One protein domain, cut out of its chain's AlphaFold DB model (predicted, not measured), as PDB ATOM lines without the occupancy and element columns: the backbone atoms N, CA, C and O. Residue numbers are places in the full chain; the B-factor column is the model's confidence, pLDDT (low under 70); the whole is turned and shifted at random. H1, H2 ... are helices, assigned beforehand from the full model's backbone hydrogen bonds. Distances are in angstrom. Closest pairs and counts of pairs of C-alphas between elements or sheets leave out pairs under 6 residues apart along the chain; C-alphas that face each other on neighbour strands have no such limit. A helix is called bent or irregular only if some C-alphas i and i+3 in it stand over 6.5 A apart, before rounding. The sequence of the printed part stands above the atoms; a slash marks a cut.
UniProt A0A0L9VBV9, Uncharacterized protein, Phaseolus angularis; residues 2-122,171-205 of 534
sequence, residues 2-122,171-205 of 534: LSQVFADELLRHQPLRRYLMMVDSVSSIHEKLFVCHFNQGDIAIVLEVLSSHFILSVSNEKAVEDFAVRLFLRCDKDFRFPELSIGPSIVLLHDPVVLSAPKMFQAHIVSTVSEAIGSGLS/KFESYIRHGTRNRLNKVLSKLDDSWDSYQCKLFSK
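Overview. This is residues 2 to 122 and 171 to 205 of the 534 residues of an uncharacterized protein of Phaseolus angularis (UniProt A0A0L9VBV9). One helix, H3, runs through the middle of a cluster of crossed helices: H1 on one side, the long H9 on the opposite side, and the pair H5 and H7 on a third. H2 stands crosswise at one end of H3, H4 makes a corner at the other, and residues 199 to 205, of which 199 to 203 belong to H9, stick out. The printed part has 156 residues with nine named helices, H1 to H9 in order, and no named strand: all helix. It is compact, with a radius of gyration of the C-alphas of 16.6 A and spans of 57 by 39 by 25 A.

Arrangement. H1, residues 2 to 12, is close to but not clearly touching H2, residues 14 to 26, at Leu 10 and Arg 17, whose C-alphas are 6.0 A apart. H3, residues 41 to 57, is the hub, touching six helices. H1 touches it at a shallow tilt of 20 degrees, opposite ways, with C-alphas 7 and 46 closest at 5.4 A. H2 touches residues 41 to 45 of H3 alone, about perpendicular at 88 degrees, with C-alphas 17 and 42 closest at 6.5 A. H4, residues 61 to 72, and H3 touch only at the corner, with C-alphas 57 and 63 closest at 5.6 A. H5, residues 86 to 94, touches H1, with C-alphas 11 and 88 closest at 5.4 A. H6, residues 96 to 99, is near H3. H7, residues 103 to 118, touches H5 at a shallow tilt of 30 degrees, opposite ways, with C-alphas 86 and 116 closest at 5.1 A. H8, residues 172 to 175, touches H3, with C-alphas 44 and 175 closest at 4.8 A. H9, residues 178 to 203, touches H3 at a steep tilt of 40 degrees, the same way, through its residues 180 to 187 alone, with C-alphas 55 and 184 closest at 6.0 A. Every O i to N i+4 pair is within hydrogen-bond range in H1, H2, H5 and H7, against 11 of 13 in H3, 7 of 8 in H4 and 21 of 22 in H9; H6 and H8 are too short for such a pair.

Along the chain. H1 begins at C-alpha 2 (-68.274, 58.080, -38.716). H3 is 24.6 A long and only just irregular: C-alphas 42 and 45 are 7.0 A apart. H7 is 22.2 A long. H9, 37.5 A long with a kink of 25 degrees near residue 191, ends at C-alpha 203 (-80.762, 70.470, -7.271).

Size, cuts and confidence. The C-alphas farthest apart, of Val 26 and Lys 205, are 57.6 A apart. Residues 123 to 170 are not printed, and C-alphas 122 and 171 across the cut are 34.7 A apart. The links H2 to H3 and H4 to H5 are long. pLDDT is under 70 in 44 residues, among them 25 to 33, 72 to 82 and 194 to 204.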
ATOM      1  N   LEU A   2     -68.422  59.146 -37.699       64.50
ATOM      2  CA  LEU A   2     -68.274  58.080 -38.716       64.50
ATOM      3  C   LEU A   2     -69.333  56.963 -38.612       64.50
ATOM      4  O   LEU A   2     -69.872  56.530 -39.629       64.50
ATOM      5  N   SER A   3     -69.695  56.538 -37.396       69.75
ATOM      6  CA  SER A   3     -70.685  55.470 -37.192       69.75
ATOM      7  C   SER A   3     -72.100  55.852 -37.635       69.75
ATOM      8  O   SER A   3     -72.793  55.019 -38.210       69.75
ATOM      9  N   GLN A   4     -72.542  57.093 -37.406       70.69
ATOM     10  CA  GLN A   4     -73.877  57.535 -37.831       70.69
ATOM     11  C   GLN A   4     -73.952  57.663 -39.365       70.69
ATOM     12  O   GLN A   4     -74.913  57.174 -39.955       70.69
ATOM     13  N   VAL A   5     -72.897  58.173 -40.019       77.00
ATOM     14  CA  VAL A   5     -72.795  58.220 -41.496       77.00
ATOM     15  C   VAL A   5     -72.792  56.815 -42.105       77.00
ATOM     16  O   VAL A   5     -73.416  56.562 -43.137       77.00
ATOM     17  N   PHE A   6     -72.120  55.866 -41.454       79.81
ATOM     18  CA  PHE A   6     -72.141  54.473 -41.883       79.81
ATOM     19  C   PHE A   6     -73.531  53.841 -41.704       79.81
ATOM     20  O   PHE A   6     -74.031  53.200 -42.627       79.81
ATOM     21  N   ALA A   7     -74.198  54.075 -40.567       81.94
ATOM     22  CA  ALA A   7     -75.572  53.622 -40.328       81.94
ATOM     23  C   ALA A   7     -76.558  54.186 -41.366       81.94
ATOM     24  O   ALA A   7     -77.429  53.469 -41.859       81.94
ATOM     25  N   ASP A   8     -76.389  55.449 -41.743       81.38
ATOM     26  CA  ASP A   8     -77.160  56.123 -42.780       81.38
ATOM     27  C   ASP A   8     -76.994  55.460 -44.161       81.38
ATOM     28  O   ASP A   8     -77.990  55.138 -44.820       81.38
ATOM     29  N   GLU A   9     -75.764  55.146 -44.578       82.50
ATOM     30  CA  GLU A   9     -75.512  54.416 -45.828       82.50
ATOM     31  C   GLU A   9     -76.096  52.993 -45.783       82.50
ATOM     32  O   GLU A   9     -76.725  52.543 -46.750       82.50
ATOM     33  N   LEU A  10     -75.975  52.301 -44.645       82.56
ATOM     34  CA  LEU A  10     -76.578  50.984 -44.443       82.56
ATOM     35  C   LEU A  10     -78.099  51.036 -44.565       82.56
ATOM     36  O   LEU A  10     -78.678  50.190 -45.245       82.56
ATOM     37  N   LEU A  11     -78.758  52.029 -43.967       82.19
ATOM     38  CA  LEU A  11     -80.210  52.218 -44.043       82.19
ATOM     39  C   LEU A  11     -80.680  52.497 -45.478       82.19
ATOM     40  O   LEU A  11     -81.706  51.954 -45.902       82.19
ATOM     41  N   ARG A  12     -79.914  53.266 -46.266       80.50
ATOM     42  CA  ARG A  12     -80.230  53.546 -47.682       80.50
ATOM     43  C   ARG A  12     -80.009  52.350 -48.609       80.50
ATOM     44  O   ARG A  12     -80.739  52.197 -49.596       80.50
ATOM     45  N   HIS A  13     -78.997  51.527 -48.338       80.81
ATOM     46  CA  HIS A  13     -78.502  50.527 -49.279       80.81
ATOM     47  C   HIS A  13     -78.688  49.094 -48.773       80.81
ATOM     48  O   HIS A  13     -77.747  48.437 -48.341       80.81
ATOM     49  N   GLN A  14     -79.891  48.540 -48.974       77.88
ATOM     50  CA  GLN A  14     -80.169  47.119 -48.712       77.88
ATOM     51  C   GLN A  14     -79.137  46.147 -49.329       77.88
ATOM     52  O   GLN A  14     -78.735  45.208 -48.643       77.88
ATOM     53  N   PRO A  15     -78.645  46.337 -50.575       76.12
ATOM     54  CA  PRO A  15     -77.615  45.454 -51.118       76.12
ATOM     55  C   PRO A  15     -76.307  45.496 -50.324       76.12
ATOM     56  O   PRO A  15     -75.686  44.457 -50.160       76.12
ATOM     57  N   LEU A  16     -75.910  46.665 -49.802       78.25
ATOM     58  CA  LEU A  16     -74.703  46.804 -48.981       78.25
ATOM     59  C   LEU A  16     -74.820  45.963 -47.709       78.25
ATOM     60  O   LEU A  16     -73.900  45.217 -47.392       78.25
ATOM     61  N   ARG A  17     -75.982  46.011 -47.045       79.38
ATOM     62  CA  ARG A  17     -76.261  45.167 -45.877       79.38
ATOM     63  C   ARG A  17     -76.142  43.687 -46.220       79.38
ATOM     64  O   ARG A  17     -75.426  42.962 -45.542       79.38
ATOM     65  N   ARG A  18     -76.754  43.252 -47.327       73.69
ATOM     66  CA  ARG A  18     -76.667  41.857 -47.790       73.69
ATOM     67  C   ARG A  18     -75.237  41.423 -48.106       73.69
ATOM     68  O   ARG A  18     -74.873  40.306 -47.764       73.69
ATOM     69  N   TYR A  19     -74.426  42.287 -48.718       75.81
ATOM     70  CA  TYR A  19     -73.017  41.980 -48.976       75.81
ATOM     71  C   TYR A  19     -72.217  41.842 -47.682       75.81
ATOM     72  O   TYR A  19     -71.461  40.886 -47.554       75.81
ATOM     73  N   LEU A  20     -72.416  42.735 -46.709       75.88
ATOM     74  CA  LEU A  20     -71.761  42.628 -45.402       75.88
ATOM     75  C   LEU A  20     -72.167  41.347 -44.671       75.88
ATOM     76  O   LEU A  20     -71.302  40.665 -44.138       75.88
ATOM     77  N   MET A  21     -73.448  40.965 -44.723       73.56
ATOM     78  CA  MET A  21     -73.904  39.682 -44.176       73.56
ATOM     79  C   MET A  21     -73.256  38.484 -44.874       73.56
ATOM     80  O   MET A  21     -72.869  37.527 -44.212       73.56
ATOM     81  N   MET A  22     -73.133  38.520 -46.205       71.75
ATOM     82  CA  MET A  22     -72.471  37.452 -46.958       71.75
ATOM     83  C   MET A  22     -70.997  37.333 -46.564       71.75
ATOM     84  O   MET A  22     -70.544  36.230 -46.274       71.75
ATOM     85  N   VAL A  23     -70.272  38.452 -46.489       72.06
ATOM     86  CA  VAL A  23     -68.868  38.475 -46.047       72.06
ATOM     87  C   VAL A  23     -68.737  37.919 -44.628       72.06
ATOM     88  O   VAL A  23     -67.901  37.052 -44.393       72.06
ATOM     89  N   ASP A  24     -69.609  38.335 -43.709       71.81
ATOM     90  CA  ASP A  24     -69.598  37.869 -42.318       71.81
ATOM     91  C   ASP A  24     -69.942  36.374 -42.184       71.81
ATOM     92  O   ASP A  24     -69.434  35.679 -41.307       71.81
ATOM     93  N   SER A  25     -70.773  35.844 -43.090       69.38
ATOM     94  CA  SER A  25     -71.125  34.418 -43.132       69.38
ATOM     95  C   SER A  25     -70.024  33.517 -43.701       69.38
ATOM     96  O   SER A  25     -69.986  32.334 -43.373       69.38
ATOM     97  N   VAL A  26     -69.153  34.069 -44.553       67.38
ATOM     98  CA  VAL A  26     -68.061  33.345 -45.229       67.38
ATOM     99  C   VAL A  26     -66.723  33.537 -44.502       67.38
ATOM    100  O   VAL A  26     -65.784  32.778 -44.731       67.38
ATOM    101  N   SER A  27     -66.627  34.518 -43.599       65.00
ATOM    102  CA  SER A  27     -65.437  34.751 -42.780       65.00
ATOM    103  C   SER A  27     -65.139  33.550 -41.875       65.00
ATOM    104  O   SER A  27     -65.977  33.130 -41.076       65.00
ATOM    105  N   SER A  28     -63.923  33.010 -41.986       54.09
ATOM    106  CA  SER A  28     -63.404  31.929 -41.137       54.09
ATOM    107  C   SER A  28     -62.832  32.429 -39.806       54.09
ATOM    108  O   SER A  28     -62.401  31.624 -38.981       54.09
ATOM    109  N   ILE A  29     -62.791  33.748 -39.594       55.81
ATOM    110  CA  ILE A  29     -62.335  34.360 -38.344       55.81
ATOM    111  C   ILE A  29     -63.399  34.073 -37.277       55.81
ATOM    112  O   ILE A  29     -64.588  34.283 -37.509       55.81
ATOM    113  N   HIS A  30     -62.991  33.604 -36.093       53.94
ATOM    114  CA  HIS A  30     -63.903  33.265 -34.986       53.94
ATOM    115  C   HIS A  30     -64.771  34.437 -34.476       53.94
ATOM    116  O   HIS A  30     -65.676  34.230 -33.667       53.94
ATOM    117  N   GLU A  31     -64.562  35.652 -34.979       60.91
ATOM    118  CA  GLU A  31     -65.332  36.841 -34.641       60.91
ATOM    119  C   GLU A  31     -66.224  37.282 -35.805       60.91
ATOM    120  O   GLU A  31     -65.841  38.102 -36.635       60.91
ATOM    121  N   LYS A  32     -67.461  36.778 -35.830       66.06
ATOM    122  CA  LYS A  32     -68.521  37.366 -36.663       66.06
ATOM    123  C   LYS A  32     -68.762  38.807 -36.234       66.06
ATOM    124  O   LYS A  32     -69.017  39.044 -35.056       66.06
ATOM    125  N   LEU A  33     -68.714  39.753 -37.161       66.56
ATOM    126  CA  LEU A  33     -68.912  41.180 -36.925       66.56
ATOM    127  C   LEU A  33     -70.373  41.529 -36.624       66.56
ATOM    128  O   LEU A  33     -70.605  42.519 -35.931       66.56
ATOM    129  N   PHE A  34     -71.345  40.715 -37.063       70.31
ATOM    130  CA  PHE A  34     -72.774  40.995 -36.892       70.31
ATOM    131  C   PHE A  34     -73.593  39.771 -36.465       70.31
ATOM    132  O   PHE A  34     -73.227  38.613 -36.677       70.31
ATOM    133  N   VAL A  35     -74.769  40.025 -35.881       66.19
ATOM    134  CA  VAL A  35     -75.762  38.970 -35.643       66.19
ATOM    135  C   VAL A  35     -76.475  38.655 -36.959       66.19
ATOM    136  O   VAL A  35     -77.403  39.343 -37.382       66.19
ATOM    137  N   CYS A  36     -76.019  37.605 -37.639       58.41
ATOM    138  CA  CYS A  36     -76.610  37.150 -38.893       58.41
ATOM    139  C   CYS A  36     -77.727  36.123 -38.647       58.41
ATOM    140  O   CYS A  36     -77.488  34.917 -38.653       58.41
ATOM    141  N   HIS A  37     -78.969  36.590 -38.510       58.72
ATOM    142  CA  HIS A  37     -80.144  35.748 -38.742       58.72
ATOM    143  C   HIS A  37     -80.702  36.065 -40.135       58.72
ATOM    144  O   HIS A  37     -81.076  37.206 -40.405       58.72
ATOM    145  N   PHE A  38     -80.788  35.066 -41.024       50.31
ATOM    146  CA  PHE A  38     -81.254  35.230 -42.416       50.31
ATOM    147  C   PHE A  38     -82.653  35.875 -42.540       50.31
ATOM    148  O   PHE A  38     -82.967  36.439 -43.584       50.31
ATOM    149  N   ASN A  39     -83.448  35.876 -41.460       50.88
ATOM    150  CA  ASN A  39     -84.767  36.518 -41.386       50.88
ATOM    151  C   ASN A  39     -84.781  37.902 -40.691       50.88
ATOM    152  O   ASN A  39     -85.782  38.601 -40.789       50.88
ATOM    153  N   GLN A  40     -83.710  38.315 -39.994       53.16
ATOM    154  CA  GLN A  40     -83.649  39.559 -39.186       53.16
ATOM    155  C   GLN A  40     -82.585  40.565 -39.683       53.16
ATOM    156  O   GLN A  40     -82.503  41.700 -39.212       53.16
ATOM    157  N   GLY A  41     -81.759  40.145 -40.642       53.09
ATOM    158  CA  GLY A  41     -80.493  40.774 -41.015       53.09
ATOM    159  C   GLY A  41     -80.528  42.165 -41.645       53.09
ATOM    160  O   GLY A  41     -79.479  42.788 -41.798       53.09
ATOM    161  N   ASP A  42     -81.702  42.679 -42.010       68.00
ATOM    162  CA  ASP A  42     -81.791  43.979 -42.675       68.00
ATOM    163  C   ASP A  42     -81.633  45.167 -41.714       68.00
ATOM    164  O   ASP A  42     -81.173  46.222 -42.144       68.00
ATOM    165  N   ILE A  43     -81.963  45.010 -40.428       79.62
ATOM    166  CA  ILE A  43     -81.817  46.083 -39.428       79.62
ATOM    167  C   ILE A  43     -80.744  45.780 -38.374       79.62
ATOM    168  O   ILE A  43     -80.151  46.712 -37.839       79.62
ATOM    169  N   ALA A  44     -80.404  44.507 -38.137       81.31
ATOM    170  CA  ALA A  44     -79.427  44.097 -37.119       81.31
ATOM    171  C   ALA A  44     -78.063  44.804 -37.262       81.31
ATOM    172  O   ALA A  44     -77.546  45.358 -36.298       81.31
ATOM    173  N   ILE A  45     -77.522  44.887 -38.486       82.44
ATOM    174  CA  ILE A  45     -76.254  45.594 -38.760       82.44
ATOM    175  C   ILE A  45     -76.359  47.080 -38.385       82.44
ATOM    176  O   ILE A  45     -75.431  47.654 -37.821       82.44
ATOM    177  N   VAL A  46     -77.500  47.712 -38.674       86.31
ATOM    178  CA  VAL A  46     -77.736  49.123 -38.342       86.31
ATOM    179  C   VAL A  46     -77.799  49.303 -36.825       86.31
ATOM    180  O   VAL A  46     -77.157  50.208 -36.296       86.31
ATOM    181  N   LEU A  47     -78.524  48.431 -36.117       88.06
ATOM    182  CA  LEU A  47     -78.643  48.484 -34.658       88.06
ATOM    183  C   LEU A  47     -77.308  48.219 -33.962       88.06
ATOM    184  O   LEU A  47     -77.023  48.877 -32.967       88.06
ATOM    185  N   GLU A  48     -76.461  47.339 -34.497       87.06
ATOM    186  CA  GLU A  48     -75.108  47.092 -33.983       87.06
ATOM    187  C   GLU A  48     -74.234  48.357 -34.061       87.06
ATOM    188  O   GLU A  48     -73.590  48.757 -33.082       87.06
ATOM    189  N   VAL A  49     -74.253  49.037 -35.214       86.75
ATOM    190  CA  VAL A  49     -73.504  50.284 -35.439       86.75
ATOM    191  C   VAL A  49     -74.034  51.406 -34.544       86.75
ATOM    192  O   VAL A  49     -73.248  52.117 -33.916       86.75
ATOM    193  N   LEU A  50     -75.358  51.553 -34.442       88.69
ATOM    194  CA  LEU A  50     -75.981  52.564 -33.586       88.69
ATOM    195  C   LEU A  50     -75.740  52.288 -32.101       88.69
ATOM    196  O   LEU A  50     -75.467  53.223 -31.354       88.69
ATOM    197  N   SER A  51     -75.771  51.024 -31.672       89.62
ATOM    198  CA  SER A  51     -75.451  50.626 -30.294       89.62
ATOM    199  C   SER A  51     -74.013  50.973 -29.946       89.62
ATOM    200  O   SER A  51     -73.751  51.547 -28.893       89.62
ATOM    201  N   SER A  52     -73.083  50.702 -30.863       87.69
ATOM    202  CA  SER A  52     -71.679  51.086 -30.707       87.69
ATOM    203  C   SER A  52     -71.516  52.605 -30.623       87.69
ATOM    204  O   SER A  52     -70.793  53.101 -29.761       87.69
ATOM    205  N   HIS A  53     -72.232  53.351 -31.468       87.50
ATOM    206  CA  HIS A  53     -72.236  54.811 -31.425       87.50
ATOM    207  C   HIS A  53     -72.772  55.351 -30.092       87.50
ATOM    208  O   HIS A  53     -72.172  56.254 -29.507       87.50
ATOM    209  N   PHE A  54     -73.868  54.787 -29.587       89.06
ATOM    210  CA  PHE A  54     -74.422  55.159 -28.290       89.06
ATOM    211  C   PHE A  54     -73.436  54.866 -27.155       89.06
ATOM    212  O   PHE A  54     -73.130  55.769 -26.390       89.06
ATOM    213  N   ILE A  55     -72.861  53.659 -27.101       89.25
ATOM    214  CA  ILE A  55     -71.849  53.273 -26.100       89.25
ATOM    215  C   ILE A  55     -70.696  54.283 -26.053       89.25
ATOM    216  O   ILE A  55     -70.240  54.642 -24.970       89.25
ATOM    217  N   LEU A  56     -70.228  54.754 -27.211       84.94
ATOM    218  CA  LEU A  56     -69.187  55.783 -27.286       84.94
ATOM    219  C   LEU A  56     -69.687  57.151 -26.803       84.94
ATOM    220  O   LEU A  56     -68.963  57.844 -26.089       84.94
ATOM    221  N   SER A  57     -70.930  57.505 -27.146       81.25
ATOM    222  CA  SER A  57     -71.572  58.779 -26.791       81.25
ATOM    223  C   SER A  57     -71.821  58.952 -25.291       81.25
ATOM    224  O   SER A  57     -72.066  60.066 -24.861       81.25
ATOM    225  N   VAL A  58     -71.762  57.879 -24.502       83.19
ATOM    226  CA  VAL A  58     -71.944  57.897 -23.039       83.19
ATOM    227  C   VAL A  58     -70.812  57.143 -22.321       83.19
ATOM    228  O   VAL A  58     -70.995  56.552 -21.263       83.19
ATOM    229  N   SER A  59     -69.618  57.121 -22.920       80.44
ATOM    230  CA  SER A  59     -68.486  56.306 -22.446       80.44
ATOM    231  C   SER A  59     -67.787  56.835 -21.185       80.44
ATOM    232  O   SER A  59     -67.131  56.060 -20.483       80.44
ATOM    233  N   ASN A  60     -67.909  58.131 -20.895       80.69
ATOM    234  CA  ASN A  60     -67.321  58.813 -19.741       80.69
ATOM    235  C   ASN A  60     -68.199  60.004 -19.309       80.69
ATOM    236  O   ASN A  60     -69.121  60.370 -20.031       80.69
ATOM    237  N   GLU A  61     -67.905  60.618 -18.158       76.19
ATOM    238  CA  GLU A  61     -68.712  61.718 -17.597       76.19
ATOM    239  C   GLU A  61     -68.883  62.900 -18.558       76.19
ATOM    240  O   GLU A  61     -69.998  63.376 -18.755       76.19
ATOM    241  N   LYS A  62     -67.803  63.329 -19.223       79.75
ATOM    242  CA  LYS A  62     -67.869  64.402 -20.223       79.75
ATOM    243  C   LYS A  62     -68.773  64.021 -21.396       79.75
ATOM    244  O   LYS A  62     -69.557  64.839 -21.854       79.75
ATOM    245  N   ALA A  63     -68.701  62.777 -21.862       78.38
ATOM    246  CA  ALA A  63     -69.566  62.276 -22.924       78.38
ATOM    247  C   ALA A  63     -71.042  62.237 -22.484       78.38
ATOM    248  O   ALA A  63     -71.921  62.534 -23.283       78.38
ATOM    249  N   VAL A  64     -71.322  61.929 -21.212       76.75
ATOM    250  CA  VAL A  64     -72.678  61.997 -20.639       76.75
ATOM    251  C   VAL A  64     -73.189  63.438 -20.592       76.75
ATOM    252  O   VAL A  64     -74.335  63.683 -20.965       76.75
ATOM    253  N   GLU A  65     -72.347  64.395 -20.203       75.50
ATOM    254  CA  GLU A  65     -72.682  65.820 -20.252       75.50
ATOM    255  C   GLU A  65     -72.926  66.283 -21.695       75.50
ATOM    256  O   GLU A  65     -73.969  66.864 -21.984       75.50
ATOM    257  N   ASP A  66     -72.043  65.931 -22.633       77.50
ATOM    258  CA  ASP A  66     -72.205  66.215 -24.063       77.50
ATOM    259  C   ASP A  66     -73.484  65.571 -24.628       77.50
ATOM    260  O   ASP A  66     -74.165  66.160 -25.469       77.50
ATOM    261  N   PHE A  67     -73.840  64.369 -24.169       78.50
ATOM    262  CA  PHE A  67     -75.081  63.689 -24.529       78.50
ATOM    263  C   PHE A  67     -76.301  64.439 -23.989       78.50
ATOM    264  O   PHE A  67     -77.236  64.685 -24.754       78.50
ATOM    265  N   ALA A  68     -76.282  64.855 -22.721       75.31
ATOM    266  CA  ALA A  68     -77.333  65.672 -22.122       75.31
ATOM    267  C   ALA A  68     -77.473  67.004 -22.867       75.31
ATOM    268  O   ALA A  68     -78.567  67.352 -23.299       75.31
ATOM    269  N   VAL A  69     -76.370  67.701 -23.141       74.88
ATOM    270  CA  VAL A  69     -76.353  68.911 -23.970       74.88
ATOM    271  C   VAL A  69     -76.945  68.615 -25.343       74.88
ATOM    272  O   VAL A  69     -77.843  69.331 -25.765       74.88
ATOM    273  N   ARG A  70     -76.557  67.529 -26.020       75.00
ATOM    274  CA  ARG A  70     -77.094  67.142 -27.337       75.00
ATOM    275  C   ARG A  70     -78.598  66.847 -27.308       75.00
ATOM    276  O   ARG A  70     -79.281  67.112 -28.301       75.00
ATOM    277  N   LEU A  71     -79.152  66.355 -26.196       71.31
ATOM    278  CA  LEU A  71     -80.606  66.219 -26.013       71.31
ATOM    279  C   LEU A  71     -81.340  67.569 -26.048       71.31
ATOM    280  O   LEU A  71     -82.532  67.579 -26.341       71.31
ATOM    281  N   PHE A  72     -80.645  68.693 -25.842       65.00
ATOM    282  CA  PHE A  72     -81.208  70.045 -25.929       65.00
ATOM    283  C   PHE A  72     -80.511  70.864 -27.011       65.00
ATOM    284  O   PHE A  72     -81.085  71.117 -28.069       65.00
ATOM    285  N   LEU A  73     -79.282  71.303 -26.755       60.41
ATOM    286  CA  LEU A  73     -78.394  72.083 -27.606       60.41
ATOM    287  C   LEU A  73     -77.714  71.211 -28.670       60.41
ATOM    288  O   LEU A  73     -76.572  70.782 -28.528       60.41
ATOM    289  N   ARG A  74     -78.386  71.038 -29.806       53.56
ATOM    290  CA  ARG A  74     -77.716  71.127 -31.112       53.56
ATOM    291  C   ARG A  74     -78.751  71.202 -32.221       53.56
ATOM    292  O   ARG A  74     -79.304  70.193 -32.648       53.56
ATOM    293  N   CYS A  75     -79.002  72.419 -32.683       48.31
ATOM    294  CA  CYS A  75     -79.389  72.624 -34.073       48.31
ATOM    295  C   CYS A  75     -78.480  73.615 -34.811       48.31
ATOM    296  O   CYS A  75     -78.529  73.579 -36.027       48.31
ATOM    297  N   ASP A  76     -77.629  74.437 -34.160       48.44
ATOM    298  CA  ASP A  76     -77.264  75.672 -34.884       48.44
ATOM    299  C   ASP A  76     -75.953  76.412 -34.564       48.44
ATOM    300  O   ASP A  76     -75.945  77.636 -34.522       48.44
ATOM    301  N   LYS A  77     -74.802  75.738 -34.409       41.03
ATOM    302  CA  LYS A  77     -73.509  76.472 -34.536       41.03
ATOM    303  C   LYS A  77     -72.400  75.800 -35.337       41.03
ATOM    304  O   LYS A  77     -71.518  76.502 -35.813       41.03
ATOM    305  N   ASP A  78     -72.491  74.501 -35.594       37.31
ATOM    306  CA  ASP A  78     -71.610  73.847 -36.556       37.31
ATOM    307  C   ASP A  78     -72.476  73.340 -37.703       37.31
ATOM    308  O   ASP A  78     -73.337  72.490 -37.480       37.31
ATOM    309  N   PHE A  79     -72.224  73.813 -38.925       38.34
ATOM    310  CA  PHE A  79     -72.691  73.202 -40.176       38.34
ATOM    311  C   PHE A  79     -72.083  71.795 -40.356       38.34
ATOM    312  O   PHE A  79     -71.497  71.467 -41.387       38.34
ATOM    313  N   ARG A  80     -72.166  70.932 -39.342       48.19
ATOM    314  CA  ARG A  80     -71.962  69.509 -39.544       48.19
ATOM    315  C   ARG A  80     -73.221  69.007 -40.220       48.19
ATOM    316  O   ARG A  80     -74.317  69.104 -39.675       48.19
ATOM    317  N   PHE A  81     -73.048  68.502 -41.435       46.84
ATOM    318  CA  PHE A  81     -74.064  67.711 -42.112       46.84
ATOM    319  C   PHE A  81     -74.681  66.717 -41.118       46.84
ATOM    320  O   PHE A  81     -73.927  66.132 -40.330       46.84
ATOM    321  N   PRO A  82     -76.012  66.508 -41.141       53.78
ATOM    322  CA  PRO A  82     -76.633  65.477 -40.328       53.78
ATOM    323  C   PRO A  82     -75.888  64.173 -40.520       53.78
ATOM    324  O   PRO A  82     -75.729  63.715 -41.654       53.78
ATOM    325  N   GLU A  83     -75.427  63.575 -39.426       70.38
ATOM    326  CA  GLU A  83     -74.714  62.309 -39.544       70.38
ATOM    327  C   GLU A  83     -75.670  61.200 -40.039       70.38
ATOM    328  O   GLU A  83     -75.230  60.245 -40.670       70.38
ATOM    329  N   LEU A  84     -76.985  61.373 -39.833       75.56
ATOM    330  CA  LEU A  84     -78.069  60.597 -40.438       75.56
ATOM    331  C   LEU A  84     -78.979  61.496 -41.275       75.56
ATOM    332  O   LEU A  84     -79.432  62.539 -40.817       75.56
ATOM    333  N   SER A  85     -79.299  61.081 -42.499       78.31
ATOM    334  CA  SER A  85     -80.246  61.802 -43.349       78.31
ATOM    335  C   SER A  85     -81.695  61.473 -43.003       78.31
ATOM    336  O   SER A  85     -82.016  60.372 -42.559       78.31
ATOM    337  N   ILE A  86     -82.600  62.418 -43.275       78.12
ATOM    338  CA  ILE A  86     -84.007  62.328 -42.865       78.12
ATOM    339  C   ILE A  86     -84.702  61.025 -43.298       78.12
ATOM    340  O   ILE A  86     -85.424  60.433 -42.512       78.12
ATOM    341  N   GLY A  87     -84.474  60.528 -44.521       80.81
ATOM    342  CA  GLY A  87     -85.143  59.321 -45.021       80.81
ATOM    343  C   GLY A  87     -84.803  58.077 -44.183       80.81
ATOM    344  O   GLY A  87     -85.708  57.471 -43.610       80.81
ATOM    345  N   PRO A  88     -83.516  57.704 -44.086       83.06
ATOM    346  CA  PRO A  88     -82.982  56.738 -43.126       83.06
ATOM    347  C   PRO A  88     -83.456  56.935 -41.686       83.06
ATOM    348  O   PRO A  88     -83.899  55.969 -41.071       83.06
ATOM    349  N   SER A  89     -83.444  58.169 -41.177       84.38
ATOM    350  CA  SER A  89     -83.928  58.495 -39.829       84.38
ATOM    351  C   SER A  89     -85.395  58.106 -39.620       84.38
ATOM    352  O   SER A  89     -85.736  57.506 -38.604       84.38
ATOM    353  N   ILE A  90     -86.264  58.367 -40.602       82.00
ATOM    354  CA  ILE A  90     -87.672  57.947 -40.545       82.00
ATOM    355  C   ILE A  90     -87.804  56.425 -40.629       82.00
ATOM    356  O   ILE A  90     -88.605  55.849 -39.900       82.00
ATOM    357  N   VAL A  91     -87.020  55.749 -41.478       83.81
ATOM    358  CA  VAL A  91     -87.033  54.275 -41.549       83.81
ATOM    359  C   VAL A  91     -86.675  53.665 -40.195       83.81
ATOM    360  O   VAL A  91     -87.369  52.761 -39.743       83.81
ATOM    361  N   LEU A  92     -85.644  54.197 -39.536       85.50
ATOM    362  CA  LEU A  92     -85.214  53.762 -38.212       85.50
ATOM    363  C   LEU A  92     -86.300  53.996 -37.150       85.50
ATOM    364  O   LEU A  92     -86.602  53.089 -36.385       85.50
ATOM    365  N   LEU A  93     -86.934  55.174 -37.139       83.56
ATOM    366  CA  LEU A  93     -88.010  55.507 -36.194       83.56
ATOM    367  C   LEU A  93     -89.261  54.626 -36.364       83.56
ATOM    368  O   LEU A  93     -90.046  54.451 -35.435       83.56
ATOM    369  N   HIS A  94     -89.482  54.100 -37.569       80.50
ATOM    370  CA  HIS A  94     -90.592  53.199 -37.868       80.50
ATOM    371  C   HIS A  94     -90.296  51.731 -37.552       80.50
ATOM    372  O   HIS A  94     -91.237  50.932 -37.559       80.50
ATOM    373  N   ASP A  95     -89.036  51.368 -37.303       82.75
ATOM    374  CA  ASP A  95     -88.679  49.995 -36.979       82.75
ATOM    375  C   ASP A  95     -89.115  49.672 -35.540       82.75
ATOM    376  O   ASP A  95     -88.674  50.329 -34.591       82.75
ATOM    377  N   PRO A  96     -89.994  48.680 -35.338       79.69
ATOM    378  CA  PRO A  96     -90.545  48.416 -34.019       79.69
ATOM    379  C   PRO A  96     -89.506  47.862 -33.036       79.69
ATOM    380  O   PRO A  96     -89.702  47.976 -31.828       79.69
ATOM    381  N   VAL A  97     -88.376  47.328 -33.518       83.62
ATOM    382  CA  VAL A  97     -87.286  46.863 -32.649       83.62
ATOM    383  C   VAL A  97     -86.722  48.020 -31.825       83.62
ATOM    384  O   VAL A  97     -86.379  47.827 -30.659       83.62
ATOM    385  N   VAL A  98     -86.694  49.236 -32.382       84.56
ATOM    386  CA  VAL A  98     -86.241  50.440 -31.668       84.56
ATOM    387  C   VAL A  98     -87.114  50.720 -30.445       84.56
ATOM    388  O   VAL A  98     -86.581  51.075 -29.399       84.56
ATOM    389  N   LEU A  99     -88.427  50.487 -30.529       81.88
ATOM    390  CA  LEU A  99     -89.357  50.699 -29.411       81.88
ATOM    391  C   LEU A  99     -89.137  49.707 -28.259       81.88
ATOM    392  O   LEU A  99     -89.493  49.996 -27.119       81.88
ATOM    393  N   SER A 100     -88.538  48.549 -28.551       84.06
ATOM    394  CA  SER A 100     -88.176  47.538 -27.549       84.06
ATOM    395  C   SER A 100     -86.797  47.759 -26.914       84.06
ATOM    396  O   SER A 100     -86.420  47.026 -26.004       84.06
ATOM    397  N   ALA A 101     -86.025  48.739 -27.394       88.94
ATOM    398  CA  ALA A 101     -84.669  48.990 -26.921       88.94
ATOM    399  C   ALA A 101     -84.643  49.705 -25.552       88.94
ATOM    400  O   ALA A 101     -85.648  50.285 -25.141       88.94
ATOM    401  N   PRO A 102     -83.501  49.741 -24.841       90.50
ATOM    402  CA  PRO A 102     -83.375  50.509 -23.600       90.50
ATOM    403  C   PRO A 102     -83.726  51.994 -23.784       90.50
ATOM    404  O   PRO A 102     -83.341  52.602 -24.783       90.50
ATOM    405  N   LYS A 103     -84.415  52.612 -22.814       89.38
ATOM    406  CA  LYS A 103     -84.970  53.979 -22.931       89.38
ATOM    407  C   LYS A 103     -83.925  55.037 -23.290       89.38
ATOM    408  O   LYS A 103     -84.179  55.882 -24.141       89.38
ATOM    409  N   MET A 104     -82.725  54.955 -22.719       87.62
ATOM    410  CA  MET A 104     -81.631  55.881 -23.053       87.62
ATOM    411  C   MET A 104     -81.126  55.709 -24.488       87.62
ATOM    412  O   MET A 104     -80.792  56.688 -25.156       87.62
ATOM    413  N   PHE A 105     -81.137  54.478 -25.003       90.19
ATOM    414  CA  PHE A 105     -80.840  54.215 -26.406       90.19
ATOM    415  C   PHE A 105     -81.955  54.736 -27.324       90.19
ATOM    416  O   PHE A 105     -81.672  55.335 -28.363       90.19
ATOM    417  N   GLN A 106     -83.222  54.591 -26.920       91.69
ATOM    418  CA  GLN A 106     -84.344  55.216 -27.624       91.69
ATOM    419  C   GLN A 106     -84.187  56.741 -27.664       91.69
ATOM    420  O   GLN A 106     -84.286  57.331 -28.738       91.69
ATOM    421  N   ALA A 107     -83.849  57.371 -26.533       90.44
ATOM    422  CA  ALA A 107     -83.626  58.812 -26.443       90.44
ATOM    423  C   ALA A 107     -82.499  59.274 -27.380       90.44
ATOM    424  O   ALA A 107     -82.613  60.296 -28.060       90.44
ATOM    425  N   HIS A 108     -81.430  58.477 -27.480       88.81
ATOM    426  CA  HIS A 108     -80.341  58.713 -28.420       88.81
ATOM    427  C   HIS A 108     -80.801  58.674 -29.884       88.81
ATOM    428  O   HIS A 108     -80.465  59.575 -30.660       88.81
ATOM    429  N   ILE A 109     -81.582  57.658 -30.268       89.94
ATOM    430  CA  ILE A 109     -82.124  57.554 -31.627       89.94
ATOM    431  C   ILE A 109     -83.064  58.721 -31.916       89.94
ATOM    432  O   ILE A 109     -82.875  59.402 -32.920       89.94
ATOM    433  N   VAL A 110     -84.025  59.005 -31.035       91.31
ATOM    434  CA  VAL A 110     -84.988  60.104 -31.208       91.31
ATOM    435  C   VAL A 110     -84.269  61.449 -31.339       91.31
ATOM    436  O   VAL A 110     -84.578  62.230 -32.240       91.31
ATOM    437  N   SER A 111     -83.249  61.702 -30.514       88.31
ATOM    438  CA  SER A 111     -82.435  62.916 -30.622       88.31
ATOM    439  C   SER A 111     -81.686  62.987 -31.958       88.31
ATOM    440  O   SER A 111     -81.711  64.021 -32.624       88.31
ATOM    441  N   THR A 112     -81.105  61.879 -32.420       84.94
ATOM    442  CA  THR A 112     -80.417  61.822 -33.721       84.94
ATOM    443  C   THR A 112     -81.383  62.055 -34.891       84.94
ATOM    444  O   THR A 112     -81.065  62.772 -35.840       84.94
ATOM    445  N   VAL A 113     -82.601  61.512 -34.812       86.94
ATOM    446  CA  VAL A 113     -83.663  61.768 -35.796       86.94
ATOM    447  C   VAL A 113     -84.062  63.245 -35.790       86.94
ATOM    448  O   VAL A 113     -84.210  63.835 -36.858       86.94
ATOM    449  N   SER A 114     -84.187  63.868 -34.614       87.62
ATOM    450  CA  SER A 114     -84.529  65.291 -34.510       87.62
ATOM    451  C   SER A 114     -83.482  66.199 -35.169       87.62
ATOM    452  O   SER A 114     -83.848  67.144 -35.862       87.62
ATOM    453  N   GLU A 115     -82.193  65.869 -35.056       83.44
ATOM    454  CA  GLU A 115     -81.104  66.595 -35.726       83.44
ATOM    455  C   GLU A 115     -81.181  66.459 -37.252       83.44
ATOM    456  O   GLU A 115     -81.028  67.442 -37.977       83.44
ATOM    457  N   ALA A 116     -81.496  65.256 -37.743       81.81
ATOM    458  CA  ALA A 116     -81.688  64.992 -39.168       81.81
ATOM    459  C   ALA A 116     -82.856  65.779 -39.783       81.81
ATOM    460  O   ALA A 116     -82.846  66.075 -40.978       81.81
ATOM    461  N   ILE A 117     -83.878  66.085 -38.982       80.69
ATOM    462  CA  ILE A 117     -85.034  66.885 -39.399       80.69
ATOM    463  C   ILE A 117     -84.708  68.381 -39.312       80.69
ATOM    464  O   ILE A 117     -85.085  69.143 -40.203       80.69
ATOM    465  N   GLY A 118     -84.002  68.799 -38.256       75.56
ATOM    466  CA  GLY A 118     -83.685  70.200 -37.976       75.56
ATOM    467  C   GLY A 118     -82.759  70.854 -38.997       75.56
ATOM    468  O   GLY A 118     -82.864  72.054 -39.225       75.56
ATOM    469  N   SER A 119     -81.926  70.076 -39.689       70.19
ATOM    470  CA  SER A 119     -80.911  70.594 -40.615       70.19
ATOM    471  C   SER A 119     -81.435  71.260 -41.895       70.19
ATOM    472  O   SER A 119     -80.640  71.626 -42.756       70.19
ATOM    473  N   GLY A 120     -82.753  71.367 -42.091       57.59
ATOM    474  CA  GLY A 120     -83.356  72.283 -43.067       57.59
ATOM    475  C   GLY A 120     -83.115  71.999 -44.560       57.59
ATOM    476  O   GLY A 120     -83.554  72.787 -45.395       57.59
ATOM    477  N   LEU A 121     -82.474  70.887 -44.939       52.91
ATOM    478  CA  LEU A 121     -82.188  70.521 -46.337       52.91
ATOM    479  C   LEU A 121     -83.444  69.983 -47.053       52.91
ATOM    480  O   LEU A 121     -83.517  68.811 -47.412       52.91
ATOM    481  N   SER A 122     -84.470  70.817 -47.229       48.38
ATOM    482  CA  SER A 122     -85.788  70.398 -47.722       48.38
ATOM    483  C   SER A 122     -86.025  70.703 -49.202       48.38
ATOM    484  O   SER A 122     -86.302  71.836 -49.579       48.38
ATOM    485  N   LYS A 171     -86.857  40.633 -29.130       80.75
ATOM    486  CA  LYS A 171     -86.351  41.706 -28.270       80.75
ATOM    487  C   LYS A 171     -85.135  42.371 -28.911       80.75
ATOM    488  O   LYS A 171     -84.343  41.692 -29.560       80.75
ATOM    489  N   PHE A 172     -84.943  43.668 -28.683       85.06
ATOM    490  CA  PHE A 172     -83.780  44.418 -29.166       85.06
ATOM    491  C   PHE A 172     -82.443  43.684 -28.950       85.06
ATOM    492  O   PHE A 172     -81.597  43.667 -29.842       85.06
ATOM    493  N   GLU A 173     -82.268  43.003 -27.816       84.69
ATOM    494  CA  GLU A 173     -81.029  42.292 -27.495       84.69
ATOM    495  C   GLU A 173     -80.696  41.157 -28.469       84.69
ATOM    496  O   GLU A 173     -79.527  40.796 -28.579       84.69
ATOM    497  N   SER A 174     -81.677  40.595 -29.187       83.50
ATOM    498  CA  SER A 174     -81.411  39.565 -30.197       83.50
ATOM    499  C   SER A 174     -80.850  40.130 -31.501       83.50
ATOM    500  O   SER A 174     -80.402  39.359 -32.343       83.50
ATOM    501  N   TYR A 175     -80.883  41.451 -31.694       83.75
ATOM    502  CA  TYR A 175     -80.389  42.113 -32.904       83.75
ATOM    503  C   TYR A 175     -78.941  42.592 -32.788       83.75
ATOM    504  O   TYR A 175     -78.372  43.025 -33.790       83.75
ATOM    505  N   ILE A 176     -78.350  42.509 -31.595       86.94
ATOM    506  CA  ILE A 176     -76.993  42.981 -31.317       86.94
ATOM    507  C   ILE A 176     -76.104  41.861 -30.785       86.94
ATOM    508  O   ILE A 176     -76.571  40.905 -30.159       86.94
ATOM    509  N   ARG A 177     -74.794  41.961 -31.017       86.44
ATOM    510  CA  ARG A 177     -73.840  40.944 -30.556       86.44
ATOM    511  C   ARG A 177     -73.823  40.868 -29.041       86.44
ATOM    512  O   ARG A 177     -73.937  41.875 -28.348       86.44
ATOM    513  N   HIS A 178     -73.529  39.679 -28.519       85.38
ATOM    514  CA  HIS A 178     -73.374  39.471 -27.080       85.38
ATOM    515  C   HIS A 178     -72.345  40.432 -26.450       85.38
ATOM    516  O   HIS A 178     -72.593  40.987 -25.381       85.38
ATOM    517  N   GLY A 179     -71.211  40.674 -27.121       85.75
ATOM    518  CA  GLY A 179     -70.205  41.640 -26.663       85.75
ATOM    519  C   GLY A 179     -70.749  43.069 -26.585       85.75
ATOM    520  O   GLY A 179     -70.567  43.750 -25.576       85.75
ATOM    521  N   THR A 180     -71.482  43.499 -27.611       88.31
ATOM    522  CA  THR A 180     -72.119  44.822 -27.673       88.31
ATOM    523  C   THR A 180     -73.218  44.962 -26.629       88.31
ATOM    524  O   THR A 180     -73.235  45.950 -25.904       88.31
ATOM    525  N   ARG A 181     -74.056  43.936 -26.453       89.56
ATOM    526  CA  ARG A 181     -75.074  43.856 -25.396       89.56
ATOM    527  C   ARG A 181     -74.467  44.018 -24.004       89.56
ATOM    528  O   ARG A 181     -74.954  44.813 -23.208       89.56
ATOM    529  N   ASN A 182     -73.378  43.309 -23.712       89.56
ATOM    530  CA  ASN A 182     -72.708  43.406 -22.416       89.56
ATOM    531  C   ASN A 182     -72.123  44.802 -22.171       89.56
ATOM    532  O   ASN A 182     -72.239  45.339 -21.070       89.56
ATOM    533  N   ARG A 183     -71.513  45.409 -23.198       89.81
ATOM    534  CA  ARG A 183     -70.997  46.782 -23.118       89.81
ATOM    535  C   ARG A 183     -72.121  47.797 -22.937       89.81
ATOM    536  O   ARG A 183     -71.975  48.695 -22.118       89.81
ATOM    537  N   LEU A 184     -73.230  47.627 -23.655       89.88
ATOM    538  CA  LEU A 184     -74.415  48.466 -23.535       89.88
ATOM    539  C   LEU A 184     -74.959  48.427 -22.108       89.88
ATOM    540  O   LEU A 184     -75.089  49.474 -21.488       89.88
ATOM    541  N   ASN A 185     -75.178  47.233 -21.554       88.88
ATOM    542  CA  ASN A 185     -75.671  47.074 -20.186       88.88
ATOM    543  C   ASN A 185     -74.719  47.692 -19.154       88.88
ATOM    544  O   ASN A 185     -75.174  48.361 -18.233       88.88
ATOM    545  N   LYS A 186     -73.400  47.532 -19.337       88.62
ATOM    546  CA  LYS A 186     -72.382  48.140 -18.463       88.62
ATOM    547  C   LYS A 186     -72.398  49.668 -18.515       88.62
ATOM    548  O   LYS A 186     -72.112  50.316 -17.515       88.62
ATOM    549  N   VAL A 187     -72.645  50.249 -19.686       87.19
ATOM    550  CA  VAL A 187     -72.726  51.704 -19.828       87.19
ATOM    551  C   VAL A 187     -74.044  52.228 -19.271       87.19
ATOM    552  O   VAL A 187     -74.020  53.221 -18.561       87.19
ATOM    553  N   LEU A 188     -75.162  51.537 -19.507       86.12
ATOM    554  CA  LEU A 188     -76.461  51.904 -18.940       86.12
ATOM    555  C   LEU A 188     -76.442  51.887 -17.407       86.12
ATOM    556  O   LEU A 188     -76.896  52.850 -16.808       86.12
ATOM    557  N   SER A 189     -75.839  50.871 -16.779       83.19
ATOM    558  CA  SER A 189     -75.743  50.825 -15.313       83.19
ATOM    559  C   SER A 189     -74.903  51.971 -14.739       83.19
ATOM    560  O   SER A 189     -75.244  52.523 -13.707       83.19
ATOM    561  N   LYS A 190     -73.812  52.357 -15.418       80.50
ATOM    562  CA  LYS A 190     -72.985  53.513 -15.019       80.50
ATOM    563  C   LYS A 190     -73.675  54.853 -15.258       80.50
ATOM    564  O   LYS A 190     -73.335  55.848 -14.620       80.50
ATOM    565  N   LEU A 191     -74.552  54.898 -16.255       75.19
ATOM    566  CA  LEU A 191     -75.271  56.101 -16.632       75.19
ATOM    567  C   LEU A 191     -76.261  56.490 -15.543       75.19
ATOM    568  O   LEU A 191     -76.392  57.680 -15.295       75.19
ATOM    569  N   ASP A 192     -76.873  55.512 -14.872       72.75
ATOM    570  CA  ASP A 192     -77.745  55.756 -13.723       72.75
ATOM    571  C   ASP A 192     -76.962  56.463 -12.592       72.75
ATOM    572  O   ASP A 192     -77.328  57.573 -12.213       72.75
ATOM    573  N   ASP A 193     -75.791  55.942 -12.195       71.69
ATOM    574  CA  ASP A 193     -74.925  56.578 -11.177       71.69
ATOM    575  C   ASP A 193     -74.465  57.999 -11.582       71.69
ATOM    576  O   ASP A 193     -74.398  58.933 -10.777       71.69
ATOM    577  N   SER A 194     -74.120  58.176 -12.863       69.38
ATOM    578  CA  SER A 194     -73.654  59.464 -13.401       69.38
ATOM    579  C   SER A 194     -74.786  60.489 -13.475       69.38
ATOM    580  O   SER A 194     -74.559  61.692 -13.324       69.38
ATOM    581  N   TRP A 195     -76.007  60.017 -13.724       68.31
ATOM    582  CA  TRP A 195     -77.194  60.848 -13.814       68.31
ATOM    583  C   TRP A 195     -77.625  61.362 -12.445       68.31
ATOM    584  O   TRP A 195     -77.988  62.531 -12.333       68.31
ATOM    585  N   ASP A 196     -77.495  60.543 -11.404       66.94
ATOM    586  CA  ASP A 196     -77.742  60.972 -10.027       66.94
ATOM    587  C   ASP A 196     -76.796  62.117  -9.634       66.94
ATOM    588  O   ASP A 196     -77.225  63.133  -9.084       66.94
ATOM    589  N   SER A 197     -75.518  62.027 -10.020       66.38
ATOM    590  CA  SER A 197     -74.541  63.114  -9.846       66.38
ATOM    591  C   SER A 197     -74.916  64.383 -10.627       66.38
ATOM    592  O   SER A 197     -74.843  65.495 -10.089       66.38
ATOM    593  N   TYR A 198     -75.369  64.242 -11.880       66.00
ATOM    594  CA  TYR A 198     -75.856  65.364 -12.692       66.00
ATOM    595  C   TYR A 198     -77.089  66.032 -12.063       66.00
ATOM    596  O   TYR A 198     -77.132  67.257 -11.943       66.00
ATOM    597  N   GLN A 199     -78.053  65.241 -11.588       63.50
ATOM    598  CA  GLN A 199     -79.224  65.737 -10.870       63.50
ATOM    599  C   GLN A 199     -78.834  66.440  -9.565       63.50
ATOM    600  O   GLN A 199     -79.343  67.522  -9.291       63.50
ATOM    601  N   CYS A 200     -77.880  65.913  -8.791       59.03
ATOM    602  CA  CYS A 200     -77.407  66.556  -7.558       59.03
ATOM    603  C   CYS A 200     -76.805  67.948  -7.812       59.03
ATOM    604  O   CYS A 200     -77.120  68.894  -7.089       59.03
ATOM    605  N   LYS A 201     -75.997  68.103  -8.873       65.12
ATOM    606  CA  LYS A 201     -75.463  69.415  -9.305       65.12
ATOM    607  C   LYS A 201     -76.564  70.394  -9.718       65.12
ATOM    608  O   LYS A 201     -76.372  71.609  -9.692       65.12
ATOM    609  N   LEU A 202     -77.705  69.869 -10.141       59.12
ATOM    610  CA  LEU A 202     -78.826  70.666 -10.596       59.12
ATOM    611  C   LEU A 202     -79.740  71.091  -9.442       59.12
ATOM    612  O   LEU A 202     -80.134  72.254  -9.377       59.12
ATOM    613  N   PHE A 203     -80.001  70.189  -8.492       58.03
ATOM    614  CA  PHE A 203     -80.762  70.470  -7.271       58.03
ATOM    615  C   PHE A 203     -80.057  71.457  -6.328       58.03
ATOM    616  O   PHE A 203     -80.713  72.038  -5.468       58.03
ATOM    617  N   SER A 204     -78.752  71.706  -6.495       60.53
ATOM    618  CA  SER A 204     -78.048  72.755  -5.744       60.53
ATOM    619  C   SER A 204     -78.341  74.184  -6.225       60.53
ATOM    620  O   SER A 204     -77.920  75.136  -5.569       60.53
ATOM    621  N   LYS A 205     -79.024  74.365  -7.367       71.12
ATOM    622  CA  LYS A 205     -79.360  75.691  -7.911       71.12
ATOM    623  C   LYS A 205     -80.578  76.287  -7.206       71.12
ATOM    624  O   LYS A 205     -81.529  75.581  -6.874       71.12
TER     625      LYS A 205